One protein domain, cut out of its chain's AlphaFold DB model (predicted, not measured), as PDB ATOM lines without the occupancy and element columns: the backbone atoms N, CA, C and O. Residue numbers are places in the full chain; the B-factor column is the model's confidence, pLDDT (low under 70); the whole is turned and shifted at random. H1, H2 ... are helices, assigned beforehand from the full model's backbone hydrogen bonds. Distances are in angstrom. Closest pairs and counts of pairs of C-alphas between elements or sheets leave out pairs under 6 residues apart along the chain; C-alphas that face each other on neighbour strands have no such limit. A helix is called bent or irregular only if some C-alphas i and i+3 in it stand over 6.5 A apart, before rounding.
ATOM      1  N   GLU A   8     -38.048   5.698 -38.524       56.12
ATOM      2  CA  GLU A   8     -37.442   6.035 -39.814       56.12
ATOM      3  C   GLU A   8     -36.430   7.191 -39.728       56.12
ATOM      4  O   GLU A   8     -35.389   7.133 -40.374       56.12
ATOM      5  N   VAL A   9     -36.637   8.169 -38.836       56.72
ATOM      6  CA  VAL A   9     -35.694   9.295 -38.640       56.72
ATOM      7  C   VAL A   9     -34.401   8.848 -37.942       56.72
ATOM      8  O   VAL A   9     -33.354   9.472 -38.082       56.72
ATOM      9  N   ARG A  10     -34.431   7.725 -37.212       52.22
ATOM     10  CA  ARG A  10     -33.265   7.200 -36.480       52.22
ATOM     11  C   ARG A  10     -32.270   6.446 -37.369       52.22
ATOM     12  O   ARG A  10     -31.130   6.252 -36.962       52.22
ATOM     13  N   ASN A  11     -32.691   6.052 -38.569       53.09
ATOM     14  CA  ASN A  11     -31.874   5.321 -39.539       53.09
ATOM     15  C   ASN A  11     -31.405   6.205 -40.702       53.09
ATOM     16  O   ASN A  11     -31.041   5.679 -41.753       53.09
ATOM     17  N   TYR A  12     -31.393   7.532 -40.536       48.91
ATOM     18  CA  TYR A  12     -30.815   8.434 -41.529       48.91
ATOM     19  C   TYR A  12     -29.284   8.314 -41.498       48.91
ATOM     20  O   TYR A  12     -28.569   9.052 -40.825       48.91
ATOM     21  N   HIS A  13     -28.770   7.299 -42.186       55.44
ATOM     22  CA  HIS A  13     -27.370   7.224 -42.560       55.44
ATOM     23  C   HIS A  13     -27.225   8.000 -43.866       55.44
ATOM     24  O   HIS A  13     -27.576   7.485 -44.922       55.44
ATOM     25  N   GLU A  14     -26.723   9.231 -43.795       53.03
ATOM     26  CA  GLU A  14     -26.348   9.986 -44.990       53.03
ATOM     27  C   GLU A  14     -25.344   9.149 -45.806       53.03
ATOM     28  O   GLU A  14     -24.211   8.886 -45.383       53.03
ATOM     29  N   SER A  15     -25.789   8.639 -46.953       56.69
ATOM     30  CA  SER A  15     -24.967   7.948 -47.943       56.69
ATOM     31  C   SER A  15     -24.200   9.002 -48.739       56.69
ATOM     32  O   SER A  15     -24.582   9.400 -49.832       56.69
ATOM     33  N   ILE A  16     -23.122   9.506 -48.139       59.56
ATOM     34  CA  ILE A  16     -22.412  10.707 -48.605       59.56
ATOM     35  C   ILE A  16     -21.755  10.523 -49.990       59.56
ATOM     36  O   ILE A  16     -21.554  11.511 -50.688       59.56
ATOM     37  N   PHE A  17     -21.445   9.297 -50.434       54.41
ATOM     38  CA  PHE A  17     -20.803   9.073 -51.736       54.41
ATOM     39  C   PHE A  17     -21.247   7.726 -52.335       54.41
ATOM     40  O   PHE A  17     -20.965   6.664 -51.783       54.41
ATOM     41  N   PHE A  18     -21.951   7.752 -53.471       58.00
ATOM     42  CA  PHE A  18     -22.253   6.559 -54.287       58.00
ATOM     43  C   PHE A  18     -23.156   5.470 -53.659       58.00
ATOM     44  O   PHE A  18     -23.188   4.342 -54.144       58.00
ATOM     45  N   GLY A  19     -23.891   5.773 -52.581       65.31
ATOM     46  CA  GLY A  19     -24.689   4.771 -51.852       65.31
ATOM     47  C   GLY A  19     -23.899   3.980 -50.800       65.31
ATOM     48  O   GLY A  19     -24.469   3.132 -50.116       65.31
ATOM     49  N   LEU A  20     -22.611   4.292 -50.623       65.94
ATOM     50  CA  LEU A  20     -21.738   3.730 -49.592       65.94
ATOM     51  C   LEU A  20     -21.543   4.740 -48.451       65.94
ATOM     52  O   LEU A  20     -21.525   5.959 -48.640       65.94
ATOM     53  N   SER A  21     -21.379   4.231 -47.231       75.12
ATOM     54  CA  SER A  21     -20.986   5.060 -46.089       75.12
ATOM     55  C   SER A  21     -19.542   5.550 -46.286       75.12
ATOM     56  O   SER A  21     -18.697   4.773 -46.725       75.12
ATOM     57  N   ALA A  22     -19.210   6.787 -45.891       72.56
ATOM     58  CA  ALA A  22     -17.846   7.341 -46.000       72.56
ATOM     59  C   ALA A  22     -16.751   6.410 -45.427       72.56
ATOM     60  O   ALA A  22     -15.626   6.355 -45.916       72.56
ATOM     61  N   ARG A  23     -17.110   5.610 -44.416       74.00
ATOM     62  CA  ARG A  23     -16.240   4.593 -43.814       74.00
ATOM     63  C   ARG A  23     -15.970   3.391 -44.719       74.00
ATOM     64  O   ARG A  23     -14.844   2.912 -44.749       74.00
ATOM     65  N   GLN A  24     -16.974   2.917 -45.453       77.50
ATOM     66  CA  GLN A  24     -16.818   1.809 -46.400       77.50
ATOM     67  C   GLN A  24     -15.897   2.215 -47.548       77.50
ATOM     68  O   GLN A  24     -15.057   1.421 -47.952       77.50
ATOM     69  N   PHE A  25     -16.003   3.468 -48.002       81.00
ATOM     70  CA  PHE A  25     -15.118   4.026 -49.022       81.00
ATOM     71  C   PHE A  25     -13.662   4.134 -48.543       81.00
ATOM     72  O   PHE A  25     -12.748   3.685 -49.226       81.00
ATOM     73  N   GLY A  26     -13.427   4.668 -47.340       81.31
ATOM     74  CA  GLY A  26     -12.070   4.726 -46.783       81.31
ATOM     75  C   GLY A  26     -11.465   3.336 -46.565       81.31
ATOM     76  O   GLY A  26     -10.288   3.109 -46.843       81.31
ATOM     77  N   CYS A  27     -12.277   2.381 -46.113       81.88
ATOM     78  CA  CYS A  27     -11.811   1.029 -45.844       81.88
ATOM     79  C   CYS A  27     -11.559   0.214 -47.120       81.88
ATOM     80  O   CYS A  27     -10.587  -0.538 -47.172       81.88
ATOM     81  N   SER A  28     -12.367   0.395 -48.171       81.75
ATOM     82  CA  SER A  28     -12.109  -0.230 -49.472       81.75
ATOM     83  C   SER A  28     -10.837   0.321 -50.117       81.75
ATOM     84  O   SER A  28     -10.022  -0.461 -50.606       81.75
ATOM     85  N   LEU A  29     -10.612   1.637 -50.038       85.75
ATOM     86  CA  LEU A  29      -9.372   2.263 -50.499       85.75
ATOM     87  C   LEU A  29      -8.154   1.698 -49.747       85.75
ATOM     88  O   LEU A  29      -7.158   1.317 -50.361       85.75
ATOM     89  N   GLY A  30      -8.265   1.576 -48.421       86.25
ATOM     90  CA  GLY A  30      -7.242   0.960 -47.577       86.25
ATOM     91  C   GLY A  30      -6.987  -0.510 -47.921       86.25
ATOM     92  O   GLY A  30      -5.833  -0.921 -48.000       86.25
ATOM     93  N   ALA A  31      -8.034  -1.296 -48.183       86.44
ATOM     94  CA  ALA A  31      -7.903  -2.710 -48.540       86.44
ATOM     95  C   ALA A  31      -7.131  -2.891 -49.852       86.44
ATOM     96  O   ALA A  31      -6.242  -3.739 -49.928       86.44
ATOM     97  N   VAL A  32      -7.411  -2.054 -50.856       87.56
ATOM     98  CA  VAL A  32      -6.664  -2.051 -52.122       87.56
ATOM     99  C   VAL A  32      -5.209  -1.630 -51.896       87.56
ATOM    100  O   VAL A  32      -4.306  -2.282 -52.416       87.56
ATOM    101  N   ALA A  33      -4.955  -0.601 -51.085       88.00
ATOM    102  CA  ALA A  33      -3.594  -0.166 -50.771       88.00
ATOM    103  C   ALA A  33      -2.778  -1.267 -50.065       88.00
ATOM    104  O   ALA A  33      -1.639  -1.534 -50.448       88.00
ATOM    105  N   VAL A  34      -3.377  -1.953 -49.083       87.06
ATOM    106  CA  VAL A  34      -2.760  -3.095 -48.388       87.06
ATOM    107  C   VAL A  34      -2.512  -4.252 -49.351       87.06
ATOM    108  O   VAL A  34      -1.441  -4.849 -49.305       87.06
ATOM    109  N   ALA A  35      -3.454  -4.548 -50.250       85.88
ATOM    110  CA  ALA A  35      -3.300  -5.608 -51.239       85.88
ATOM    111  C   ALA A  35      -2.134  -5.345 -52.202       85.88
ATOM    112  O   ALA A  35      -1.293  -6.218 -52.417       85.88
ATOM    113  N   VAL A  36      -2.043  -4.126 -52.741       87.19
ATOM    114  CA  VAL A  36      -0.951  -3.726 -53.642       87.19
ATOM    115  C   VAL A  36       0.388  -3.723 -52.904       87.19
ATOM    116  O   VAL A  36       1.367  -4.258 -53.424       87.19
ATOM    117  N   GLY A  37       0.427  -3.178 -51.684       85.69
ATOM    118  CA  GLY A  37       1.630  -3.165 -50.851       85.69
ATOM    119  C   GLY A  37       2.114  -4.573 -50.506       85.69
ATOM    120  O   GLY A  37       3.289  -4.880 -50.698       85.69
ATOM    121  N   ALA A  38       1.207  -5.453 -50.076       85.19
ATOM    122  CA  ALA A  38       1.517  -6.850 -49.799       85.19
ATOM    123  C   ALA A  38       2.015  -7.563 -51.062       85.19
ATOM    124  O   ALA A  38       3.055  -8.212 -51.026       85.19
ATOM    125  N   TYR A  39       1.336  -7.398 -52.198       83.12
ATOM    126  CA  TYR A  39       1.763  -8.023 -53.445       83.12
ATOM    127  C   TYR A  39       3.181  -7.597 -53.840       83.12
ATOM    128  O   TYR A  39       3.996  -8.458 -54.148       83.12
ATOM    129  N   PHE A  40       3.509  -6.303 -53.781       85.00
ATOM    130  CA  PHE A  40       4.856  -5.831 -54.117       85.00
ATOM    131  C   PHE A  40       5.929  -6.343 -53.147       85.00
ATOM    132  O   PHE A  40       7.010  -6.701 -53.594       85.00
ATOM    133  N   LEU A  41       5.630  -6.427 -51.846       80.31
ATOM    134  CA  LEU A  41       6.589  -6.883 -50.833       80.31
ATOM    135  C   LEU A  41       6.838  -8.403 -50.879       80.31
ATOM    136  O   LEU A  41       7.938  -8.870 -50.598       80.31
ATOM    137  N   LEU A  42       5.800  -9.183 -51.198       74.19
ATOM    138  CA  LEU A  42       5.809 -10.652 -51.148       74.19
ATOM    139  C   LEU A  42       6.096 -11.314 -52.502       74.19
ATOM    140  O   LEU A  42       6.409 -12.508 -52.542       74.19
ATOM    141  N   LYS A  43       6.012 -10.559 -53.603       70.38
ATOM    142  CA  LYS A  43       6.280 -11.058 -54.958       70.38
ATOM    143  C   LYS A  43       7.714 -11.559 -55.130       70.38
ATOM    144  O   LYS A  43       7.890 -12.559 -55.820       70.38
ATOM    145  N   ASP A  44       8.696 -10.902 -54.516       68.69
ATOM    146  CA  ASP A  44      10.112 -11.267 -54.640       68.69
ATOM    147  C   ASP A  44      10.510 -12.524 -53.836       68.69
ATOM    148  O   ASP A  44      11.145 -13.406 -54.415       68.69
ATOM    149  N   PRO A  45      10.135 -12.690 -52.547       71.31
ATOM    150  CA  PRO A  45      10.608 -13.831 -51.755       71.31
ATOM    151  C   PRO A  45       9.766 -15.116 -51.856       71.31
ATOM    152  O   PRO A  45      10.299 -16.199 -51.630       71.31
ATOM    153  N   ILE A  46       8.453 -15.032 -52.110       67.94
ATOM    154  CA  ILE A  46       7.506 -16.115 -51.748       67.94
ATOM    155  C   ILE A  46       6.720 -16.688 -52.947       67.94
ATOM    156  O   ILE A  46       6.090 -17.745 -52.835       67.94
ATOM    157  N   GLY A  47       6.812 -16.054 -54.121       73.88
ATOM    158  CA  GLY A  47       6.121 -16.486 -55.337       73.88
ATOM    159  C   GLY A  47       4.657 -16.026 -55.401       73.88
ATOM    160  O   GLY A  47       4.003 -15.765 -54.390       73.88
ATOM    161  N   LYS A  48       4.127 -15.901 -56.626       75.69
ATOM    162  CA  LYS A  48       2.824 -15.255 -56.903       75.69
ATOM    163  C   LYS A  48       1.631 -15.939 -56.227       75.69
ATOM    164  O   LYS A  48       0.683 -15.260 -55.840       75.69
ATOM    165  N   GLU A  49       1.674 -17.259 -56.093       79.12
ATOM    166  CA  GLU A  49       0.549 -18.065 -55.607       79.12
ATOM    167  C   GLU A  49       0.348 -17.902 -54.094       79.12
ATOM    168  O   GLU A  49      -0.738 -17.549 -53.632       79.12
ATOM    169  N   ASN A  50       1.440 -18.004 -53.335       81.00
ATOM    170  CA  ASN A  50       1.454 -17.757 -51.895       81.00
ATOM    171  C   ASN A  50       1.201 -16.278 -51.567       81.00
ATOM    172  O   ASN A  50       0.490 -15.968 -50.610       81.00
ATOM    173  N   ALA A  51       1.725 -15.353 -52.380       81.31
ATOM    174  CA  ALA A  51       1.469 -13.924 -52.217       81.31
ATOM    175  C   ALA A  51      -0.021 -13.572 -52.392       81.31
ATOM    176  O   ALA A  51      -0.535 -12.731 -51.658       81.31
ATOM    177  N   SER A  52      -0.736 -14.229 -53.317       81.62
ATOM    178  CA  SER A  52      -2.182 -14.030 -53.510       81.62
ATOM    179  C   SER A  52      -2.993 -14.491 -52.295       81.62
ATOM    180  O   SER A  52      -3.843 -13.747 -51.797       81.62
ATOM    181  N   TRP A  53      -2.675 -15.670 -51.756       87.19
ATOM    182  CA  TRP A  53      -3.298 -16.182 -50.533       87.19
ATOM    183  C   TRP A  53      -3.045 -15.275 -49.328       87.19
ATOM    184  O   TRP A  53      -3.973 -14.951 -48.585       87.19
ATOM    185  N   LEU A  54      -1.808 -14.802 -49.159       83.94
ATOM    186  CA  LEU A  54      -1.471 -13.896 -48.065       83.94
ATOM    187  C   LEU A  54      -2.157 -12.533 -48.224       83.94
ATOM    188  O   LEU A  54      -2.658 -11.973 -47.252       83.94
ATOM    189  N   CYS A  55      -2.249 -12.028 -49.454       84.19
ATOM    190  CA  CYS A  55      -2.983 -10.808 -49.772       84.19
ATOM    191  C   CYS A  55      -4.470 -10.923 -49.401       84.19
ATOM    192  O   CYS A  55      -5.020  -9.996 -48.810       84.19
ATOM    193  N   MET A  56      -5.114 -12.058 -49.697       85.00
ATOM    194  CA  MET A  56      -6.505 -12.326 -49.303       85.00
ATOM    195  C   MET A  56      -6.667 -12.339 -47.778       85.00
ATOM    196  O   MET A  56      -7.581 -11.701 -47.256       85.00
ATOM    197  N   LEU A  57      -5.750 -12.996 -47.058       87.56
ATOM    198  CA  LEU A  57      -5.754 -13.022 -45.590       87.56
ATOM    199  C   LEU A  57      -5.541 -11.636 -44.972       87.56
ATOM    200  O   LEU A  57      -6.179 -11.318 -43.973       87.56
ATOM    201  N   CYS A  58      -4.692 -10.798 -45.568       82.19
ATOM    202  CA  CYS A  58      -4.462  -9.427 -45.110       82.19
ATOM    203  C   CYS A  58      -5.628  -8.485 -45.450       82.19
ATOM    204  O   CYS A  58      -5.955  -7.595 -44.665       82.19
ATOM    205  N   ALA A  59      -6.273  -8.669 -46.605       83.31
ATOM    206  CA  ALA A  59      -7.381  -7.826 -47.048       83.31
ATOM    207  C   ALA A  59      -8.699  -8.148 -46.323       83.31
ATOM    208  O   ALA A  59      -9.484  -7.239 -46.042       83.31
ATOM    209  N   ALA A  60      -8.937  -9.419 -45.979       83.94
ATOM    210  CA  ALA A  60     -10.142  -9.880 -45.287       83.94
ATOM    211  C   ALA A  60     -10.478  -9.101 -43.993       83.94
ATOM    212  O   ALA A  60     -11.612  -8.629 -43.878       83.94
ATOM    213  N   PRO A  61      -9.559  -8.891 -43.027       79.44
ATOM    214  CA  PRO A  61      -9.863  -8.147 -41.806       79.44
ATOM    215  C   PRO A  61     -10.144  -6.664 -42.071       79.44
ATOM    216  O   PRO A  61     -10.987  -6.089 -41.382       79.44
ATOM    217  N   LEU A  62      -9.506  -6.053 -43.079       78.56
ATOM    218  CA  LEU A  62      -9.846  -4.690 -43.493       78.56
ATOM    219  C   LEU A  62     -11.268  -4.647 -44.057       78.56
ATOM    220  O   LEU A  62     -12.083  -3.854 -43.600       78.56
ATOM    221  N   ALA A  63     -11.612  -5.544 -44.980       79.50
ATOM    222  CA  ALA A  63     -12.957  -5.599 -45.546       79.50
ATOM    223  C   ALA A  63     -14.032  -5.796 -44.460       79.50
ATOM    224  O   ALA A  63     -15.038  -5.080 -44.442       79.50
ATOM    225  N   VAL A  64     -13.792  -6.697 -43.500       79.44
ATOM    226  CA  VAL A  64     -14.683  -6.888 -42.347       79.44
ATOM    227  C   VAL A  64     -14.763  -5.608 -41.514       79.44
ATOM    228  O   VAL A  64     -15.866  -5.165 -41.216       79.44
ATOM    229  N   ALA A  65     -13.653  -4.939 -41.204       77.38
ATOM    230  CA  ALA A  65     -13.682  -3.680 -40.454       77.38
ATOM    231  C   ALA A  65     -14.499  -2.570 -41.152       77.38
ATOM    232  O   ALA A  65     -15.147  -1.764 -40.475       77.38
ATOM    233  N   GLY A  66     -14.506  -2.542 -42.489       72.94
ATOM    234  CA  GLY A  66     -15.240  -1.561 -43.292       72.94
ATOM    235  C   GLY A  66     -16.746  -1.810 -43.379       72.94
ATOM    236  O   GLY A  66     -17.532  -0.857 -43.341       72.94
ATOM    237  N   PHE A  67     -17.159  -3.075 -43.487       74.62
ATOM    238  CA  PHE A  67     -18.564  -3.458 -43.683       74.62
ATOM    239  C   PHE A  67     -19.270  -3.933 -42.405       74.62
ATOM    240  O   PHE A  67     -20.502  -3.927 -42.355       74.62
ATOM    241  N   PHE A  68     -18.533  -4.297 -41.354       75.62
ATOM    242  CA  PHE A  68     -19.120  -4.810 -40.121       75.62
ATOM    243  C   PHE A  68     -19.758  -3.686 -39.295       75.62
ATOM    244  O   PHE A  68     -19.095  -2.792 -38.760       75.62
ATOM    245  N   LYS A  69     -21.083  -3.757 -39.172       64.00
ATOM    246  CA  LYS A  69     -21.910  -2.883 -38.338       64.00
ATOM    247  C   LYS A  69     -22.672  -3.757 -37.352       64.00
ATOM    248  O   LYS A  69     -23.588  -4.471 -37.745       64.00
ATOM    249  N   TYR A  70     -22.324  -3.677 -36.072       62.78
ATOM    250  CA  TYR A  70     -23.042  -4.385 -35.011       62.78
ATOM    251  C   TYR A  70     -23.740  -3.366 -34.113       62.78
ATOM    252  O   TYR A  70     -23.073  -2.530 -33.510       62.78
ATOM    253  N   ASN A  71     -25.076  -3.387 -34.050       65.06
ATOM    254  CA  ASN A  71     -25.882  -2.474 -33.221       65.06
ATOM    255  C   ASN A  71     -25.496  -0.978 -33.348       65.06
ATOM    256  O   ASN A  71     -25.484  -0.241 -32.366       65.06
ATOM    257  N   GLY A  72     -25.126  -0.523 -34.551       67.88
ATOM    258  CA  GLY A  72     -24.697   0.863 -34.799       67.88
ATOM    259  C   GLY A  72     -23.275   1.211 -34.323       67.88
ATOM    260  O   GLY A  72     -22.808   2.327 -34.563       67.88
ATOM    261  N   LEU A  73     -22.550   0.273 -33.707       64.88
ATOM    262  CA  LEU A  73     -21.138   0.426 -33.354       64.88
ATOM    263  C   LEU A  73     -20.237   0.020 -34.530       64.88
ATOM    264  O   LEU A  73     -20.495  -0.959 -35.229       64.88
ATOM    265  N   SER A  74     -19.164   0.790 -34.744       77.06
ATOM    266  CA  SER A  74     -18.092   0.411 -35.669       77.06
ATOM    267  C   SER A  74     -17.228  -0.695 -35.069       77.06
ATOM    268  O   SER A  74     -17.079  -0.772 -33.846       77.06
ATOM    269  N   PHE A  75     -16.619  -1.509 -35.930       74.31
ATOM    270  CA  PHE A  75     -15.726  -2.600 -35.534       74.31
ATOM    271  C   PHE A  75     -14.612  -2.146 -34.574       74.31
ATOM    272  O   PHE A  75     -14.372  -2.792 -33.563       74.31
ATOM    273  N   GLU A  76     -14.018  -0.972 -34.807       75.44
ATOM    274  CA  GLU A  76     -12.998  -0.374 -33.928       75.44
ATOM    275  C   GLU A  76     -13.514  -0.137 -32.504       75.44
ATOM    276  O   GLU A  76     -12.827  -0.414 -31.527       75.44
ATOM    277  N   ARG A  77     -14.750   0.365 -32.374       76.75
ATOM    278  CA  ARG A  77     -15.371   0.631 -31.070       76.75
ATOM    279  C   ARG A  77     -15.728  -0.666 -30.365       76.75
ATOM    280  O   ARG A  77     -15.593  -0.733 -29.148       76.75
ATOM    281  N   LEU A  78     -16.158  -1.678 -31.117       81.88
ATOM    282  CA  LEU A  78     -16.396  -3.017 -30.590       81.88
ATOM    283  C   LEU A  78     -15.091  -3.626 -30.064       81.88
ATOM    284  O   LEU A  78     -15.050  -4.053 -28.917       81.88
ATOM    285  N   LEU A  79     -14.017  -3.598 -30.859       82.19
ATOM    286  CA  LEU A  79     -12.689  -4.068 -30.459       82.19
ATOM    287  C   LEU A  79     -12.170  -3.317 -29.240       82.19
ATOM    288  O   LEU A  79     -11.692  -3.938 -28.300       82.19
ATOM    289  N   TRP A  80     -12.312  -1.992 -29.217       82.62
ATOM    290  CA  TRP A  80     -11.891  -1.182 -28.080       82.62
ATOM    291  C   TRP A  80     -12.703  -1.488 -26.818       82.62
ATOM    292  O   TRP A  80     -12.143  -1.601 -25.729       82.62
ATOM    293  N   ALA A  81     -14.019  -1.675 -26.947       85.00
ATOM    294  CA  ALA A  81     -14.879  -2.075 -25.838       85.00
ATOM    295  C   ALA A  81     -14.540  -3.486 -25.337       85.00
ATOM    296  O   ALA A  81     -14.466  -3.698 -24.126       85.00
ATOM    297  N   MET A  82     -14.280  -4.426 -26.248       83.44
ATOM    298  CA  MET A  82     -13.825  -5.780 -25.938       83.44
ATOM    299  C   MET A  82     -12.481  -5.751 -25.217       83.44
ATOM    300  O   MET A  82     -12.370  -6.311 -24.134       83.44
ATOM    301  N   PHE A  83     -11.497  -5.029 -25.748       86.19
ATOM    302  CA  PHE A  83     -10.174  -4.860 -25.151       86.19
ATOM    303  C   PHE A  83     -10.272  -4.245 -23.753       86.19
ATOM    304  O   PHE A  83      -9.751  -4.798 -22.787       86.19
ATOM    305  N   LYS A  84     -11.025  -3.150 -23.600       84.81
ATOM    306  CA  LYS A  84     -11.266  -2.518 -22.297       84.81
ATOM    307  C   LYS A  84     -11.950  -3.478 -21.322       84.81
ATOM    308  O   LYS A  84     -11.588  -3.522 -20.152       84.81
ATOM    309  N   THR A  85     -12.907  -4.271 -21.793       84.06
ATOM    310  CA  THR A  85     -13.609  -5.239 -20.945       84.06
ATOM    311  C   THR A  85     -12.692  -6.380 -20.514       84.06
ATOM    312  O   THR A  85     -12.667  -6.711 -19.333       84.06
ATOM    313  N   HIS A  86     -11.921  -6.937 -21.445       82.75
ATOM    314  CA  HIS A  86     -11.042  -8.080 -21.212       82.75
ATOM    315  C   HIS A  86      -9.755  -7.739 -20.467       82.75
ATOM    316  O   HIS A  86      -9.219  -8.625 -19.815       82.75
ATOM    317  N   ILE A  87      -9.241  -6.509 -20.570       80.12
ATOM    318  CA  ILE A  87      -7.941  -6.134 -19.989       80.12
ATOM    319  C   ILE A  87      -8.110  -5.182 -18.811       80.12
ATOM    320  O   ILE A  87      -7.566  -5.441 -17.745       80.12
ATOM    321  N   LEU A  88      -8.888  -4.102 -18.958       75.50
ATOM    322  CA  LEU A  88      -9.087  -3.147 -17.857       75.50
ATOM    323  C   LEU A  88     -10.133  -3.638 -16.852       75.50
ATOM    324  O   LEU A  88      -9.986  -3.421 -15.652       75.50
ATOM    325  N   CYS A  89     -11.199  -4.284 -17.325       72.06
ATOM    326  CA  CYS A  89     -12.302  -4.746 -16.476       72.06
ATOM    327  C   CYS A  89     -12.313  -6.264 -16.254       72.06
ATOM    328  O   CYS A  89     -13.355  -6.807 -15.886       72.06
ATOM    329  N   ALA A  90     -11.162  -6.926 -16.420       71.56
ATOM    330  CA  ALA A  90     -10.972  -8.352 -16.136       71.56
ATOM    331  C   ALA A  90     -11.143  -8.709 -14.645       71.56
ATOM    332  O   ALA A  90     -11.163  -9.881 -14.275       71.56
ATOM    333  N   GLY A  91     -11.227  -7.698 -13.775       76.62
ATOM    334  CA  GLY A  91     -11.383  -7.864 -12.338       76.62
ATOM    335  C   GLY A  91     -12.723  -8.482 -11.934       76.62
ATOM    336  O   GLY A  91     -13.742  -8.371 -12.621       76.62
ATOM    337  N   ARG A  92     -12.727  -9.118 -10.760       74.19
ATOM    338  CA  ARG A  92     -13.900  -9.761 -10.160       74.19
ATOM    339  C   ARG A  92     -15.009  -8.725  -9.929       74.19
ATOM    340  O   ARG A  92     -14.902  -7.882  -9.040       74.19
ATOM    341  N   ARG A  93     -16.090  -8.793 -10.712       75.94
ATOM    342  CA  ARG A  93     -17.281  -7.950 -10.518       75.94
ATOM    343  C   ARG A  93     -18.108  -8.503  -9.363       75.94
ATOM    344  O   ARG A  93     -18.955  -9.370  -9.555       75.94
ATOM    345  N   LEU A  94     -17.832  -8.030  -8.152       78.00
ATOM    346  CA  LEU A  94     -18.699  -8.279  -7.005       78.00
ATOM    347  C   LEU A  94     -19.962  -7.432  -7.176       78.00
ATOM    348  O   LEU A  94     -19.894  -6.205  -7.221       78.00
ATOM    349  N   TYR A  95     -21.108  -8.095  -7.309       79.62
ATOM    350  CA  TYR A  95     -22.397  -7.417  -7.289       79.62
ATOM    351  C   TYR A  95     -22.640  -6.895  -5.871       79.62
ATOM    352  O   TYR A  95     -22.795  -7.682  -4.939       79.62
ATOM    353  N   LYS A  96     -22.629  -5.570  -5.700       81.06
ATOM    354  CA  LYS A  96     -22.967  -4.915  -4.436       81.06
ATOM    355  C   LYS A  96     -24.349  -4.292  -4.582       81.06
ATOM    356  O   LYS A  96     -24.517  -3.331  -5.327       81.06
ATOM    357  N   SER A  97     -25.336  -4.865  -3.903       85.00
ATOM    358  CA  SER A  97     -26.670  -4.277  -3.808       85.00
ATOM    359  C   SER A  97     -26.619  -3.108  -2.829       85.00
ATOM    360  O   SER A  97     -26.448  -3.315  -1.627       85.00
ATOM    361  N   GLU A  98     -26.745  -1.887  -3.331       82.19
ATOM    362  CA  GLU A  98     -26.966  -0.722  -2.477       82.19
ATOM    363  C   GLU A  98     -28.469  -0.594  -2.217       82.19
ATOM    364  O   GLU A  98     -29.281  -0.683  -3.141       82.19
ATOM    365  N   ASN A  99     -28.855  -0.448  -0.949       86.19
ATOM    366  CA  ASN A  99     -30.257  -0.375  -0.564       86.19
ATOM    367  C   ASN A  99     -30.706   1.090  -0.598       86.19
ATOM    368  O   ASN A  99     -30.427   1.862   0.318       86.19
ATOM    369  N   LEU A 100     -31.371   1.483  -1.685       83.12
ATOM    370  CA  LEU A 100     -31.727   2.880  -1.945       83.12
ATOM    371  C   LEU A 100     -32.629   3.476  -0.845       83.12
ATOM    372  O   LEU A 100     -32.532   4.660  -0.542       83.12
ATOM    373  N   TYR A 101     -33.481   2.657  -0.217       82.69
ATOM    374  CA  TYR A 101     -34.376   3.092   0.863       82.69
ATOM    375  C   TYR A 101     -33.624   3.531   2.121       82.69
ATOM    376  O   TYR A 101     -33.976   4.546   2.715       82.69
ATOM    377  N   ASP A 102     -32.577   2.798   2.493       80.44
ATOM    378  CA  ASP A 102     -31.726   3.116   3.641       80.44
ATOM    379  C   ASP A 102     -31.001   4.453   3.430       80.44
ATOM    380  O   ASP A 102     -31.030   5.341   4.282       80.44
ATOM    381  N   GLN A 103     -30.468   4.657   2.220       81.75
ATOM    382  CA  GLN A 103     -29.825   5.914   1.839       81.75
ATOM    383  C   GLN A 103     -30.783   7.102   1.931       81.75
ATOM    384  O   GLN A 103     -30.376   8.157   2.403       81.75
ATOM    385  N   LEU A 104     -32.041   6.939   1.508       83.88
ATOM    386  CA  LEU A 104     -33.050   8.002   1.536       83.88
ATOM    387  C   LEU A 104     -33.559   8.303   2.954       83.88
ATOM    388  O   LEU A 104     -33.803   9.468   3.265       83.88
ATOM    389  N   LEU A 105     -33.686   7.292   3.818       83.62
ATOM    390  CA  LEU A 105     -34.116   7.453   5.216       83.62
ATOM    391  C   LEU A 105     -33.086   8.205   6.070       83.62
ATOM    392  O   LEU A 105     -33.459   8.910   7.008       83.62
ATOM    393  N   HIS A 106     -31.799   8.080   5.742       70.31
ATOM    394  CA  HIS A 106     -30.712   8.760   6.446       70.31
ATOM    395  C   HIS A 106     -30.407  10.172   5.931       70.31
ATOM    396  O   HIS A 106     -29.553  10.844   6.513       70.31
ATOM    397  N   ILE A 107     -31.089  10.660   4.886       69.44
ATOM    398  CA  ILE A 107     -30.958  12.060   4.468       69.44
ATOM    399  C   ILE A 107     -31.662  12.914   5.528       69.44
ATOM    400  O   ILE A 107     -32.890  12.866   5.616       69.44
TER     401      ILE A 107
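What this domain is: This is residues 8 to 107 of the 116 residues of the protein "PrgI family protein" of Butyricicoccus sp. AF24-19AC (UniProt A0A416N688). A long helical hairpin, H2 and H3, makes a corner with H4, and residues 79 to 107, with H5, stick out. H1 lies beyond the hairpin's open end. The 100 printed residues include five named helices, H1 to H5 in order, no named strand: all helix. The whole is extended, radius of gyration of the C-alphas 22.8 A, spanning 76 by 39 by 15 A.

Where its parts are: Find C-alpha 8 at (-37.442, 6.035, -39.814), where H1, residues 8 to 11, begins. Next come H2, residues 22 to 46, 35.0 A, only just irregular, C-alphas 41 and 44 being 6.8 A apart; H3, residues 48 to 67, 27.8 A; H4, residues 75 to 88, 18.9 A; and H5, residues 100 to 105, 8.8 A, which ends with C-alpha 105 at (-34.116, 7.453, 5.216).

How they stand to each other: Hairpin H2 and H3 touch, closest C-alphas Gln 24 and Gly 66, 4.8 A, at a shallow tilt of 17 degrees, opposite ways. H3 and H4 only just touch, 3 pairs within 8 A, closest C-alphas Ala 65 and Phe 75, 5.4 A, about perpendicular at 86 degrees. O i to N i+4 pairs are within hydrogen-bond range throughout H4 and H5, 19 of 21 in H2, 14 of 16 in H3.

The domain as a whole: The printed part has no cut; link H4 to H5 is long. Residues 8 to 20 and 69 to 73 are among those under pLDDT 70.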